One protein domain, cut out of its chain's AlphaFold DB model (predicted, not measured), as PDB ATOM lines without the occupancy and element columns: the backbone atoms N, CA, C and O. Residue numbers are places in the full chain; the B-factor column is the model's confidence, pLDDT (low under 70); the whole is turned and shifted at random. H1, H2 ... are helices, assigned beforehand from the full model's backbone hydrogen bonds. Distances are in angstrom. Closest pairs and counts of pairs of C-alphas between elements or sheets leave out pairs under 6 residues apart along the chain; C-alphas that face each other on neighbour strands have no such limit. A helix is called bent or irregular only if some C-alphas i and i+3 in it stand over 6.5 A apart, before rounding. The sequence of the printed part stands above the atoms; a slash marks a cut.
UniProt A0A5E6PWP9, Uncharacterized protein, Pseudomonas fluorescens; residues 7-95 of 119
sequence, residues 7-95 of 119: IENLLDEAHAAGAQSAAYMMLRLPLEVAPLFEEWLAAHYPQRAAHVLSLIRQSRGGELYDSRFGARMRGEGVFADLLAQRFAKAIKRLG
ATOM      1  N   ILE A   7     367.596 286.868 157.709       96.12
ATOM      2  CA  ILE A   7     366.432 287.042 156.824       96.12
ATOM      3  C   ILE A   7     366.741 287.985 155.658       96.12
ATOM      4  O   ILE A   7     366.496 287.635 154.508       96.12
ATOM      5  N   GLU A   8     367.268 289.175 155.933       96.94
ATOM      6  CA  GLU A   8     367.526 290.185 154.910       96.94
ATOM      7  C   GLU A   8     368.661 289.764 153.971       96.94
ATOM      8  O   GLU A   8     368.506 289.879 152.758       96.94
ATOM      9  N   ASN A   9     369.746 289.201 154.515       97.81
ATOM     10  CA  ASN A   9     370.881 288.737 153.715       97.81
ATOM     11  C   ASN A   9     370.471 287.601 152.771       97.81
ATOM     12  O   ASN A   9     370.803 287.630 151.592       97.81
ATOM     13  N   LEU A  10     369.698 286.622 153.257       97.25
ATOM     14  CA  LEU A  10     369.201 285.524 152.423       97.25
ATOM     15  C   LEU A  10     368.298 286.026 151.290       97.25
ATOM     16  O   LEU A  10     368.335 285.479 150.191       97.25
ATOM     17  N   LEU A  11     367.489 287.058 151.546       97.38
ATOM     18  CA  LEU A  11     366.641 287.664 150.522       97.38
ATOM     19  C   LEU A  11     367.453 288.440 149.480       97.38
ATOM     20  O   LEU A  11     367.157 288.323 148.294       97.38
ATOM     21  N   ASP A  12     368.469 289.192 149.909       98.06
ATOM     22  CA  ASP A  12     369.363 289.927 149.008       98.06
ATOM     23  C   ASP A  12     370.105 288.963 148.064       98.06
ATOM     24  O   ASP A  12     370.085 289.155 146.846       98.06
ATOM     25  N   GLU A  13     370.664 287.876 148.601       98.31
ATOM     26  CA  GLU A  13     371.347 286.845 147.806       98.31
ATOM     27  C   GLU A  13     370.384 286.091 146.877       98.31
ATOM     28  O   GLU A  13     370.685 285.864 145.704       98.31
ATOM     29  N   ALA A  14     369.186 285.739 147.358       96.94
ATOM     30  CA  ALA A  14     368.177 285.092 146.522       96.94
ATOM     31  C   ALA A  14     367.755 285.989 145.349       96.94
ATOM     32  O   ALA A  14     367.626 285.514 144.220       96.94
ATOM     33  N   HIS A  15     367.566 287.287 145.597       97.00
ATOM     34  CA  HIS A  15     367.259 288.255 144.552       97.00
ATOM     35  C   HIS A  15     368.396 288.373 143.531       97.00
ATOM     36  O   HIS A  15     368.138 288.319 142.329       97.00
ATOM     37  N   ALA A  16     369.648 288.465 143.993       97.75
ATOM     38  CA  ALA A  16     370.824 288.504 143.123       97.75
ATOM     39  C   ALA A  16     370.945 287.246 142.244       97.75
ATOM     40  O   ALA A  16     371.357 287.333 141.087       97.75
ATOM     41  N   ALA A  17     370.514 286.090 142.755       97.88
ATOM     42  CA  ALA A  17     370.434 284.837 142.009       97.88
ATOM     43  C   ALA A  17     369.231 284.746 141.041       97.88
ATOM     44  O   ALA A  17     369.069 283.736 140.356       97.88
ATOM     45  N   GLY A  18     368.382 285.778 140.963       94.25
ATOM     46  CA  GLY A  18     367.243 285.848 140.044       94.25
ATOM     47  C   GLY A  18     365.900 285.408 140.634       94.25
ATOM     48  O   GLY A  18     364.941 285.211 139.883       94.25
ATOM     49  N   ALA A  19     365.787 285.246 141.957       93.12
ATOM     50  CA  ALA A  19     364.503 284.954 142.588       93.12
ATOM     51  C   ALA A  19     363.520 286.126 142.416       93.12
ATOM     52  O   ALA A  19     363.824 287.280 142.715       93.12
ATOM     53  N   GLN A  20     362.302 285.805 141.975       90.00
ATOM     54  CA  GLN A  20     361.256 286.796 141.679       90.00
ATOM     55  C   GLN A  20     360.219 286.931 142.802       90.00
ATOM     56  O   GLN A  20     359.489 287.916 142.873       90.00
ATOM     57  N   SER A  21     360.146 285.942 143.691       91.75
ATOM     58  CA  SER A  21     359.240 285.937 144.837       91.75
ATOM     59  C   SER A  21     359.845 285.162 146.000       91.75
ATOM     60  O   SER A  21     360.729 284.325 145.814       91.75
ATOM     61  N   ALA A  22     359.366 285.439 147.211       93.25
ATOM     62  CA  ALA A  22     359.720 284.671 148.394       93.25
ATOM     63  C   ALA A  22     358.578 284.663 149.415       93.25
ATOM     64  O   ALA A  22     357.715 285.544 149.455       93.25
ATOM     65  N   ALA A  23     358.594 283.648 150.272       92.38
ATOM     66  CA  ALA A  23     357.721 283.523 151.427       92.38
ATOM     67  C   ALA A  23     358.527 282.953 152.596       92.38
ATOM     68  O   ALA A  23     359.492 282.221 152.388       92.38
ATOM     69  N   TYR A  24     358.102 283.249 153.821       92.75
ATOM     70  CA  TYR A  24     358.641 282.611 155.016       92.75
ATOM     71  C   TYR A  24     357.524 281.901 155.782       92.75
ATOM     72  O   TYR A  24     356.343 282.237 155.662       92.75
ATOM     73  N   MET A  25     357.916 280.912 156.577       92.88
ATOM     74  CA  MET A  25     357.056 280.248 157.548       92.88
ATOM     75  C   MET A  25     357.757 280.266 158.900       92.88
ATOM     76  O   MET A  25     358.951 279.986 158.986       92.88
ATOM     77  N   MET A  26     357.015 280.569 159.960       92.81
ATOM     78  CA  MET A  26     357.525 280.433 161.319       92.81
ATOM     79  C   MET A  26     357.803 278.954 161.637       92.81
ATOM     80  O   MET A  26     357.056 278.078 161.200       92.81
ATOM     81  N   LEU A  27     358.857 278.672 162.414       94.12
ATOM     82  CA  LEU A  27     359.281 277.314 162.781       94.12
ATOM     83  C   LEU A  27     358.121 276.493 163.354       94.12
ATOM     84  O   LEU A  27     357.493 276.890 164.334       94.12
ATOM     85  N   ARG A  28     357.840 275.326 162.774       94.19
ATOM     86  CA  ARG A  28     356.749 274.429 163.183       94.19
ATOM     87  C   ARG A  28     357.309 273.222 163.917       94.19
ATOM     88  O   ARG A  28     358.189 272.558 163.390       94.19
ATOM     89  N   LEU A  29     356.743 272.935 165.086       96.06
ATOM     90  CA  LEU A  29     357.155 271.835 165.958       96.06
ATOM     91  C   LEU A  29     355.977 270.881 166.241       96.06
ATOM     92  O   LEU A  29     355.538 270.772 167.382       96.06
ATOM     93  N   PRO A  30     355.376 270.251 165.214       95.38
ATOM     94  CA  PRO A  30     354.256 269.341 165.426       95.38
ATOM     95  C   PRO A  30     354.700 268.059 166.137       95.38
ATOM     96  O   PRO A  30     355.682 267.446 165.723       95.38
ATOM     97  N   LEU A  31     353.923 267.621 167.133       93.88
ATOM     98  CA  LEU A  31     354.035 266.300 167.765       93.88
ATOM     99  C   LEU A  31     355.488 265.957 168.160       93.88
ATOM    100  O   LEU A  31     356.113 266.709 168.905       93.88
ATOM    101  N   GLU A  32     356.037 264.860 167.641       96.25
ATOM    102  CA  GLU A  32     357.361 264.322 167.965       96.25
ATOM    103  C   GLU A  32     358.508 265.247 167.534       96.25
ATOM    104  O   GLU A  32     359.625 265.130 168.034       96.25
ATOM    105  N   VAL A  33     358.254 266.214 166.648       96.69
ATOM    106  CA  VAL A  33     359.273 267.179 166.209       96.69
ATOM    107  C   VAL A  33     359.642 268.151 167.333       96.69
ATOM    108  O   VAL A  33     360.783 268.602 167.390       96.69
ATOM    109  N   ALA A  34     358.706 268.476 168.232       96.19
ATOM    110  CA  ALA A  34     358.974 269.376 169.353       96.19
ATOM    111  C   ALA A  34     360.082 268.855 170.288       96.19
ATOM    112  O   ALA A  34     361.084 269.560 170.418       96.19
ATOM    113  N   PRO A  35     359.976 267.649 170.886       96.81
ATOM    114  CA  PRO A  35     361.022 267.141 171.772       96.81
ATOM    115  C   PRO A  35     362.357 266.935 171.044       96.81
ATOM    116  O   PRO A  35     363.396 267.307 171.578       96.81
ATOM    117  N   LEU A  36     362.343 266.463 169.789       97.75
ATOM    118  CA  LEU A  36     363.568 266.327 168.987       97.75
ATOM    119  C   LEU A  36     364.280 267.670 168.784       97.75
ATOM    120  O   LEU A  36     365.506 267.756 168.871       97.75
ATOM    121  N   PHE A  37     363.519 268.734 168.520       96.94
ATOM    122  CA  PHE A  37     364.085 270.069 168.386       96.94
ATOM    123  C   PHE A  37     364.607 270.604 169.722       96.94
ATOM    124  O   PHE A  37     365.662 271.229 169.736       96.94
ATOM    125  N   GLU A  38     363.908 270.368 170.835       97.00
ATOM    126  CA  GLU A  38     364.368 270.777 172.167       97.00
ATOM    127  C   GLU A  38     365.688 270.095 172.551       97.00
ATOM    128  O   GLU A  38     366.614 270.777 172.995       97.00
ATOM    129  N   GLU A  39     365.813 268.788 172.311       97.94
ATOM    130  CA  GLU A  39     367.045 268.026 172.539       97.94
ATOM    131  C   GLU A  39     368.196 268.535 171.667       97.94
ATOM    132  O   GLU A  39     369.284 268.831 172.169       97.94
ATOM    133  N   TRP A  40     367.948 268.713 170.366       97.62
ATOM    134  CA  TRP A  40     368.934 269.268 169.440       97.62
ATOM    135  C   TRP A  40     369.375 270.674 169.868       97.62
ATOM    136  O   TRP A  40     370.564 271.002 169.879       97.62
ATOM    137  N   LEU A  41     368.425 271.511 170.278       97.12
ATOM    138  CA  LEU A  41     368.697 272.873 170.707       97.12
ATOM    139  C   LEU A  41     369.516 272.907 172.000       97.12
ATOM    140  O   LEU A  41     370.424 273.729 172.119       97.12
ATOM    141  N   ALA A  42     369.232 272.011 172.945       97.50
ATOM    142  CA  ALA A  42     370.006 271.863 174.170       97.50
ATOM    143  C   ALA A  42     371.436 271.374 173.890       97.50
ATOM    144  O   ALA A  42     372.377 271.868 174.508       97.50
ATOM    145  N   ALA A  43     371.610 270.459 172.933       98.12
ATOM    146  CA  ALA A  43     372.918 269.930 172.556       98.12
ATOM    147  C   ALA A  43     373.798 270.963 171.829       98.12
ATOM    148  O   ALA A  43     374.989 271.069 172.112       98.12
ATOM    149  N   HIS A  44     373.224 271.738 170.903       97.38
ATOM    150  CA  HIS A  44     373.995 272.623 170.021       97.38
ATOM    151  C   HIS A  44     373.999 274.097 170.447       97.38
ATOM    152  O   HIS A  44     374.954 274.817 170.159       97.38
ATOM    153  N   TYR A  45     372.960 274.558 171.144       97.00
ATOM    154  CA  TYR A  45     372.807 275.953 171.569       97.00
ATOM    155  C   TYR A  45     372.352 276.075 173.035       97.00
ATOM    156  O   TYR A  45     371.405 276.822 173.319       97.00
ATOM    157  N   PRO A  46     373.029 275.420 174.001       96.81
ATOM    158  CA  PRO A  46     372.558 275.320 175.387       96.81
ATOM    159  C   PRO A  46     372.279 276.684 176.031       96.81
ATOM    160  O   PRO A  46     371.261 276.875 176.692       96.81
ATOM    161  N   GLN A  47     373.132 277.678 175.770       97.00
ATOM    162  CA  GLN A  47     373.005 279.029 176.333       97.00
ATOM    163  C   GLN A  47     371.820 279.825 175.762       97.00
ATOM    164  O   GLN A  47     371.362 280.783 176.379       97.00
ATOM    165  N   ARG A  48     371.329 279.458 174.572       95.44
ATOM    166  CA  ARG A  48     370.216 280.142 173.895       95.44
ATOM    167  C   ARG A  48     368.914 279.350 173.963       95.44
ATOM    168  O   ARG A  48     367.868 279.920 173.657       95.44
ATOM    169  N   ALA A  49     368.957 278.080 174.368       96.38
ATOM    170  CA  ALA A  49     367.830 277.157 174.286       96.38
ATOM    171  C   ALA A  49     366.571 277.701 174.974       96.38
ATOM    172  O   ALA A  49     365.530 277.852 174.334       96.38
ATOM    173  N   ALA A  50     366.690 278.109 176.241       96.38
ATOM    174  CA  ALA A  50     365.572 278.665 177.002       96.38
ATOM    175  C   ALA A  50     364.967 279.912 176.333       96.38
ATOM    176  O   ALA A  50     363.747 280.051 176.241       96.38
ATOM    177  N   HIS A  51     365.815 280.804 175.815       96.56
ATOM    178  CA  HIS A  51     365.367 282.021 175.144       96.56
ATOM    179  C   HIS A  51     364.656 281.721 173.817       96.56
ATOM    180  O   HIS A  51     363.575 282.247 173.564       96.56
ATOM    181  N   VAL A  52     365.220 280.840 172.986       96.62
ATOM    182  CA  VAL A  52     364.620 280.441 171.704       96.62
ATOM    183  C   VAL A  52     363.261 279.781 171.923       96.62
ATOM    184  O   VAL A  52     362.290 280.171 171.275       96.62
ATOM    185  N   LEU A  53     363.157 278.844 172.867       96.75
ATOM    186  CA  LEU A  53     361.883 278.193 173.168       96.75
ATOM    187  C   LEU A  53     360.867 279.174 173.772       96.75
ATOM    188  O   LEU A  53     359.676 279.065 173.492       96.75
ATOM    189  N   SER A  54     361.313 280.162 174.556       96.62
ATOM    190  CA  SER A  54     360.442 281.238 175.049       96.62
ATOM    191  C   SER A  54     359.860 282.070 173.903       96.62
ATOM    192  O   SER A  54     358.653 282.300 173.878       96.62
ATOM    193  N   LEU A  55     360.675 282.459 172.915       96.31
ATOM    194  CA  LEU A  55     360.198 283.194 171.736       96.31
ATOM    195  C   LEU A  55     359.197 282.379 170.908       96.31
ATOM    196  O   LEU A  55     358.207 282.934 170.430       96.31
ATOM    197  N   ILE A  56     359.425 281.069 170.760       95.62
ATOM    198  CA  ILE A  56     358.488 280.172 170.065       95.62
ATOM    199  C   ILE A  56     357.141 280.149 170.794       95.62
ATOM    200  O   ILE A  56     356.116 280.363 170.151       95.62
ATOM    201  N   ARG A  57     357.147 279.971 172.123       96.06
ATOM    202  CA  ARG A  57     355.927 279.966 172.947       96.06
ATOM    203  C   ARG A  57     355.179 281.293 172.887       96.06
ATOM    204  O   ARG A  57     353.973 281.308 172.660       96.06
ATOM    205  N   GLN A  58     355.888 282.415 173.017       95.38
ATOM    206  CA  GLN A  58     355.294 283.751 172.879       95.38
ATOM    207  C   GLN A  58     354.652 283.956 171.506       95.38
ATOM    208  O   GLN A  58     353.645 284.649 171.402       95.38
ATOM    209  N   SER A  59     355.200 283.319 170.469       95.31
ATOM    210  CA  SER A  59     354.673 283.421 169.111       95.31
ATOM    211  C   SER A  59     353.471 282.504 168.829       95.31
ATOM    212  O   SER A  59     353.013 282.416 167.687       95.31
ATOM    213  N   ARG A  60     353.007 281.764 169.847       95.00
ATOM    214  CA  ARG A  60     352.025 280.671 169.755       95.00
ATOM    215  C   ARG A  60     351.107 280.575 170.980       95.00
ATOM    216  O   ARG A  60     350.690 279.484 171.361       95.00
ATOM    217  N   GLY A  61     350.828 281.699 171.634       91.62
ATOM    218  CA  GLY A  61     349.896 281.730 172.766       91.62
ATOM    219  C   GLY A  61     350.338 280.908 173.986       91.62
ATOM    220  O   GLY A  61     349.498 280.502 174.779       91.62
ATOM    221  N   GLY A  62     351.641 280.652 174.140       94.31
ATOM    222  CA  GLY A  62     352.224 279.874 175.241       94.31
ATOM    223  C   GLY A  62     352.666 278.460 174.856       94.31
ATOM    224  O   GLY A  62     353.498 277.880 175.552       94.31
ATOM    225  N   GLU A  63     352.200 277.940 173.722       94.12
ATOM    226  CA  GLU A  63     352.482 276.574 173.273       94.12
ATOM    227  C   GLU A  63     353.700 276.490 172.348       94.12
ATOM    228  O   GLU A  63     354.072 277.444 171.670       94.12
ATOM    229  N   LEU A  64     354.327 275.317 172.242       94.12
ATOM    230  CA  LEU A  64     355.397 275.111 171.253       94.12
ATOM    231  C   LEU A  64     354.860 274.992 169.825       94.12
ATOM    232  O   LEU A  64     355.585 275.270 168.867       94.12
ATOM    233  N   TYR A  65     353.600 274.592 169.662       94.19
ATOM    234  CA  TYR A  65     352.965 274.422 168.364       94.19
ATOM    235  C   TYR A  65     351.470 274.727 168.410       94.19
ATOM    236  O   TYR A  65     350.758 274.278 169.298       94.19
ATOM    237  N   ASP A  66     351.004 275.446 167.393       92.94
ATOM    238  CA  ASP A  66     349.592 275.705 167.140       92.94
ATOM    239  C   ASP A  66     349.231 275.095 165.782       92.94
ATOM    240  O   ASP A  66     349.882 275.375 164.770       92.94
ATOM    241  N   SER A  67     348.218 274.227 165.758       92.12
ATOM    242  CA  SER A  67     347.779 273.506 164.561       92.12
ATOM    243  C   SER A  67     346.762 274.282 163.718       92.12
ATOM    244  O   SER A  67     346.551 273.916 162.552       92.12
ATOM    245  N   ARG A  68     346.167 275.358 164.261       93.12
ATOM    246  CA  ARG A  68     345.143 276.169 163.590       93.12
ATOM    247  C   ARG A  68     345.667 276.675 162.248       93.12
ATOM    248  O   ARG A  68     346.784 277.191 162.123       93.12
ATOM    249  N   PHE A  69     344.858 276.508 161.203       87.19
ATOM    250  CA  PHE A  69     345.215 276.978 159.868       87.19
ATOM    251  C   PHE A  69     345.411 278.502 159.867       87.19
ATOM    252  O   PHE A  69     344.727 279.230 160.579       87.19
ATOM    253  N   GLY A  70     346.380 278.994 159.093       85.75
ATOM    254  CA  GLY A  70     346.785 280.404 159.102       85.75
ATOM    255  C   GLY A  70     347.728 280.756 160.259       85.75
ATOM    256  O   GLY A  70     348.834 281.231 159.994       85.75
ATOM    257  N   ALA A  71     347.349 280.447 161.503       89.31
ATOM    258  CA  ALA A  71     348.170 280.704 162.692       89.31
ATOM    259  C   ALA A  71     349.471 279.885 162.675       89.31
ATOM    260  O   ALA A  71     350.557 280.435 162.850       89.31
ATOM    261  N   ARG A  72     349.394 278.597 162.312       92.12
ATOM    262  CA  ARG A  72     350.552 277.681 162.267       92.12
ATOM    263  C   ARG A  72     351.715 278.135 161.376       92.12
ATOM    264  O   ARG A  72     352.836 277.672 161.570       92.12
ATOM    265  N   MET A  73     351.441 278.975 160.371       92.31
ATOM    266  CA  MET A  73     352.433 279.464 159.402       92.31
ATOM    267  C   MET A  73     353.033 280.816 159.794       92.31
ATOM    268  O   MET A  73     354.205 281.049 159.511       92.31
ATOM    269  N   ARG A  74     352.236 281.705 160.398       93.00
ATOM    270  CA  ARG A  74     352.645 283.086 160.697       93.00
ATOM    271  C   ARG A  74     353.099 283.283 162.140       93.00
ATOM    272  O   ARG A  74     354.041 284.036 162.359       93.00
ATOM    273  N   GLY A  75     352.466 282.587 163.082       93.81
ATOM    274  CA  GLY A  75     352.527 282.930 164.500       93.81
ATOM    275  C   GLY A  75     351.706 284.178 164.829       93.81
ATOM    276  O   GLY A  75     351.072 284.772 163.954       93.81
ATOM    277  N   GLU A  76     351.726 284.553 166.101       94.38
ATOM    278  CA  GLU A  76     351.066 285.739 166.654       94.38
ATOM    279  C   GLU A  76     351.987 286.466 167.645       94.38
ATOM    280  O   GLU A  76     353.015 285.934 168.052       94.38
ATOM    281  N   GLY A  77     351.641 287.691 168.033       94.69
ATOM    282  CA  GLY A  77     352.390 288.451 169.034       94.69
ATOM    283  C   GLY A  77     353.623 289.187 168.498       94.69
ATOM    284  O   GLY A  77     354.026 289.064 167.342       94.69
ATOM    285  N   VAL A  78     354.242 289.969 169.388       95.69
ATOM    286  CA  VAL A  78     355.225 291.013 169.036       95.69
ATOM    287  C   VAL A  78     356.413 290.474 168.240       95.69
ATOM    288  O   VAL A  78     356.872 291.114 167.295       95.69
ATOM    289  N   PHE A  79     356.920 289.293 168.601       94.75
ATOM    290  CA  PHE A  79     358.060 288.708 167.899       94.75
ATOM    291  C   PHE A  79     357.686 288.235 166.486       94.75
ATOM    292  O   PHE A  79     358.427 288.505 165.540       94.75
ATOM    293  N   ALA A  80     356.524 287.595 166.315       95.38
ATOM    294  CA  ALA A  80     356.016 287.207 164.999       95.38
ATOM    295  C   ALA A  80     355.792 288.436 164.103       95.38
ATOM    296  O   ALA A  80     356.211 288.442 162.943       95.38
ATOM    297  N   ASP A  81     355.213 289.498 164.669       96.00
ATOM    298  CA  ASP A  81     354.957 290.759 163.972       96.00
ATOM    299  C   ASP A  81     356.255 291.450 163.543       96.00
ATOM    300  O   ASP A  81     356.347 291.961 162.424       96.00
ATOM    301  N   LEU A  82     357.290 291.430 164.389       96.06
ATOM    302  CA  LEU A  82     358.607 291.966 164.048       96.06
ATOM    303  C   LEU A  82     359.209 291.242 162.836       96.06
ATOM    304  O   LEU A  82     359.679 291.896 161.902       96.06
ATOM    305  N   LEU A  83     359.172 289.905 162.824       96.25
ATOM    306  CA  LEU A  83     359.661 289.114 161.690       96.25
ATOM    307  C   LEU A  83     358.853 289.399 160.419       96.25
ATOM    308  O   LEU A  83     359.438 289.591 159.352       96.25
ATOM    309  N   ALA A  84     357.526 289.497 160.538       95.81
ATOM    310  CA  ALA A  84     356.644 289.823 159.422       95.81
ATOM    311  C   ALA A  84     356.972 291.189 158.812       95.81
ATOM    312  O   ALA A  84     357.061 291.321 157.592       95.81
ATOM    313  N   GLN A  85     357.194 292.201 159.653       96.94
ATOM    314  CA  GLN A  85     357.547 293.547 159.208       96.94
ATOM    315  C   GLN A  85     358.919 293.592 158.537       96.94
ATOM    316  O   GLN A  85     359.057 294.233 157.493       96.94
ATOM    317  N   ARG A  86     359.924 292.922 159.114       97.12
ATOM    318  CA  ARG A  86     361.269 292.811 158.525       97.12
ATOM    319  C   ARG A  86     361.205 292.181 157.138       97.12
ATOM    320  O   ARG A  86     361.650 292.789 156.166       97.12
ATOM    321  N   PHE A  87     360.535 291.034 157.033       96.50
ATOM    322  CA  PHE A  87     360.340 290.336 155.769       96.50
ATOM    323  C   PHE A  87     359.596 291.200 154.741       96.50
ATOM    324  O   PHE A  87     360.070 291.378 153.622       96.50
ATOM    325  N   ALA A  88     358.465 291.804 155.118       95.75
ATOM    326  CA  ALA A  88     357.670 292.634 154.213       95.75
ATOM    327  C   ALA A  88     358.451 293.845 153.680       95.75
ATOM    328  O   ALA A  88     358.341 294.186 152.502       95.75
ATOM    329  N   LYS A  89     359.264 294.491 154.527       96.94
ATOM    330  CA  LYS A  89     360.122 295.611 154.113       96.94
ATOM    331  C   LYS A  89     361.210 295.158 153.140       96.94
ATOM    332  O   LYS A  89     361.417 295.832 152.133       96.94
ATOM    333  N   ALA A  90     361.865 294.030 153.412       97.06
ATOM    334  CA  ALA A  90     362.915 293.487 152.553       97.06
ATOM    335  C   ALA A  90     362.374 293.083 151.173       97.06
ATOM    336  O   ALA A  90     362.879 293.547 150.154       97.06
ATOM    337  N   ILE A  91     361.277 292.322 151.133       95.56
ATOM    338  CA  ILE A  91     360.609 291.915 149.887       95.56
ATOM    339  C   ILE A  91     360.166 293.136 149.077       95.56
ATOM    340  O   ILE A  91     360.400 293.190 147.867       95.56
ATOM    341  N   LYS A  92     359.635 294.171 149.746       95.19
ATOM    342  CA  LYS A  92     359.264 295.423 149.082       95.19
ATOM    343  C   LYS A  92     360.460 296.150 148.479       95.19
ATOM    344  O   LYS A  92     360.351 296.615 147.349       95.19
ATOM    345  N   ARG A  93     361.573 296.247 149.212       96.38
ATOM    346  CA  ARG A  93     362.822 296.859 148.733       96.38
ATOM    347  C   ARG A  93     363.371 296.131 147.504       96.38
ATOM    348  O   ARG A  93     363.843 296.792 146.589       96.38
ATOM    349  N   LEU A  94     363.283 294.803 147.487       96.25
ATOM    350  CA  LEU A  94     363.817 293.948 146.422       96.25
ATOM    351  C   LEU A  94     362.865 293.747 145.238       96.25
ATOM    352  O   LEU A  94     363.202 293.058 144.283       96.25
ATOM    353  N   GLY A  95     361.650 294.297 145.291       93.38
ATOM    354  CA  GLY A  95     360.658 294.092 144.235       93.38
ATOM    355  C   GLY A  95     360.129 292.653 144.137       93.38
ATOM    356  O   GLY A  95     359.377 292.348 143.217       93.38
TER     357      GLY A  95
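AT A GLANCE: This is residues 7 to 95 of the 119 residues of an uncharacterized protein of Pseudomonas fluorescens (UniProt A0A5E6PWP9). The shape is a loose, open corner: the long helix H5 makes one arm along the length, with H1 side by side with its later part, and the helical hairpin of H2 and H3 stands across the other end, the lines of H3 and H5 at 88 degrees. The long link of residues 17 to 32 folds back from the H1 end through the middle to the hairpin, and the short H4 sits near the beginning of H5. The printed part has 89 residues, with five named helices in the order H1, H2, H3, H4, H5 and no named strand; the class is all helix. It is only just loose, close to compact, with a radius of gyration of the C-alphas of 14.8 A and spans of 38 by 29 by 21 A.

HOW THE PARTS SIT: Begin with H1, residues 7 to 16, and look ahead to H5, residues 77 to 93, whose residues 86 to 91 alone touch it. The closest C-alphas are those of Glu 8 and Ala 90, 6.1 A apart; the two run the same way at a shallow tilt of 21 degrees. Go on to H2, residues 33 to 44, and H3, residues 46 to 58, a hairpin of helices that run opposite ways at a shallow tilt of 32 degrees. They touch through residues 38 to 42 and 49 to 53 alone, closest at the C-alphas of Leu 41 and Ala 49, 5.6 A apart. H3 and H5 only just touch, with 3 pairs of C-alphas within 8 A, and only at their ends: residues 55 to 58 meet 77 to 79, closest at the C-alphas of Gln 58 and Gly 77, 6.7 A apart, and their lines are about perpendicular at 88 degrees. H4, residues 71 to 74, is close to H5 but not clearly touching it; their closest C-alphas, of Arg 74 and Ala 80, are 6.8 A apart. H1 is apart from H2, H3 and H4, and H2 is apart from H5. In H1, H2 and H5 every O i to N i+4 pair is within hydrogen-bond range, in H3 7 of 9 are, and H4 is too short for such a pair.

IN THESE COORDINATES: Find C-alpha 7 at (366.432, 287.042, 156.824); from there H1 runs 14.5 A to C-alpha 16. H2 begins at C-alpha 33, at (359.273, 267.179, 166.209), and measures 16.2 A. H3 measures 19.4 A and is irregular: C-alphas 47 and 50 are 7.5 A apart. After the four residues of H4, H5 runs 24.3 A to C-alpha 93 at (362.822, 296.859, 148.733).

THE WHOLE: Look for the two C-alphas farthest apart at Ala 43 and Gly 95, 39.2 A from each other. The links H1 to H2, with 16 residues, and H3 to H4, with 12, are long; those from H2 to H3 and from H4 to H5 are tight. The printed part has no cut. Its mean pLDDT is 95.2, and no printed residue is under 70.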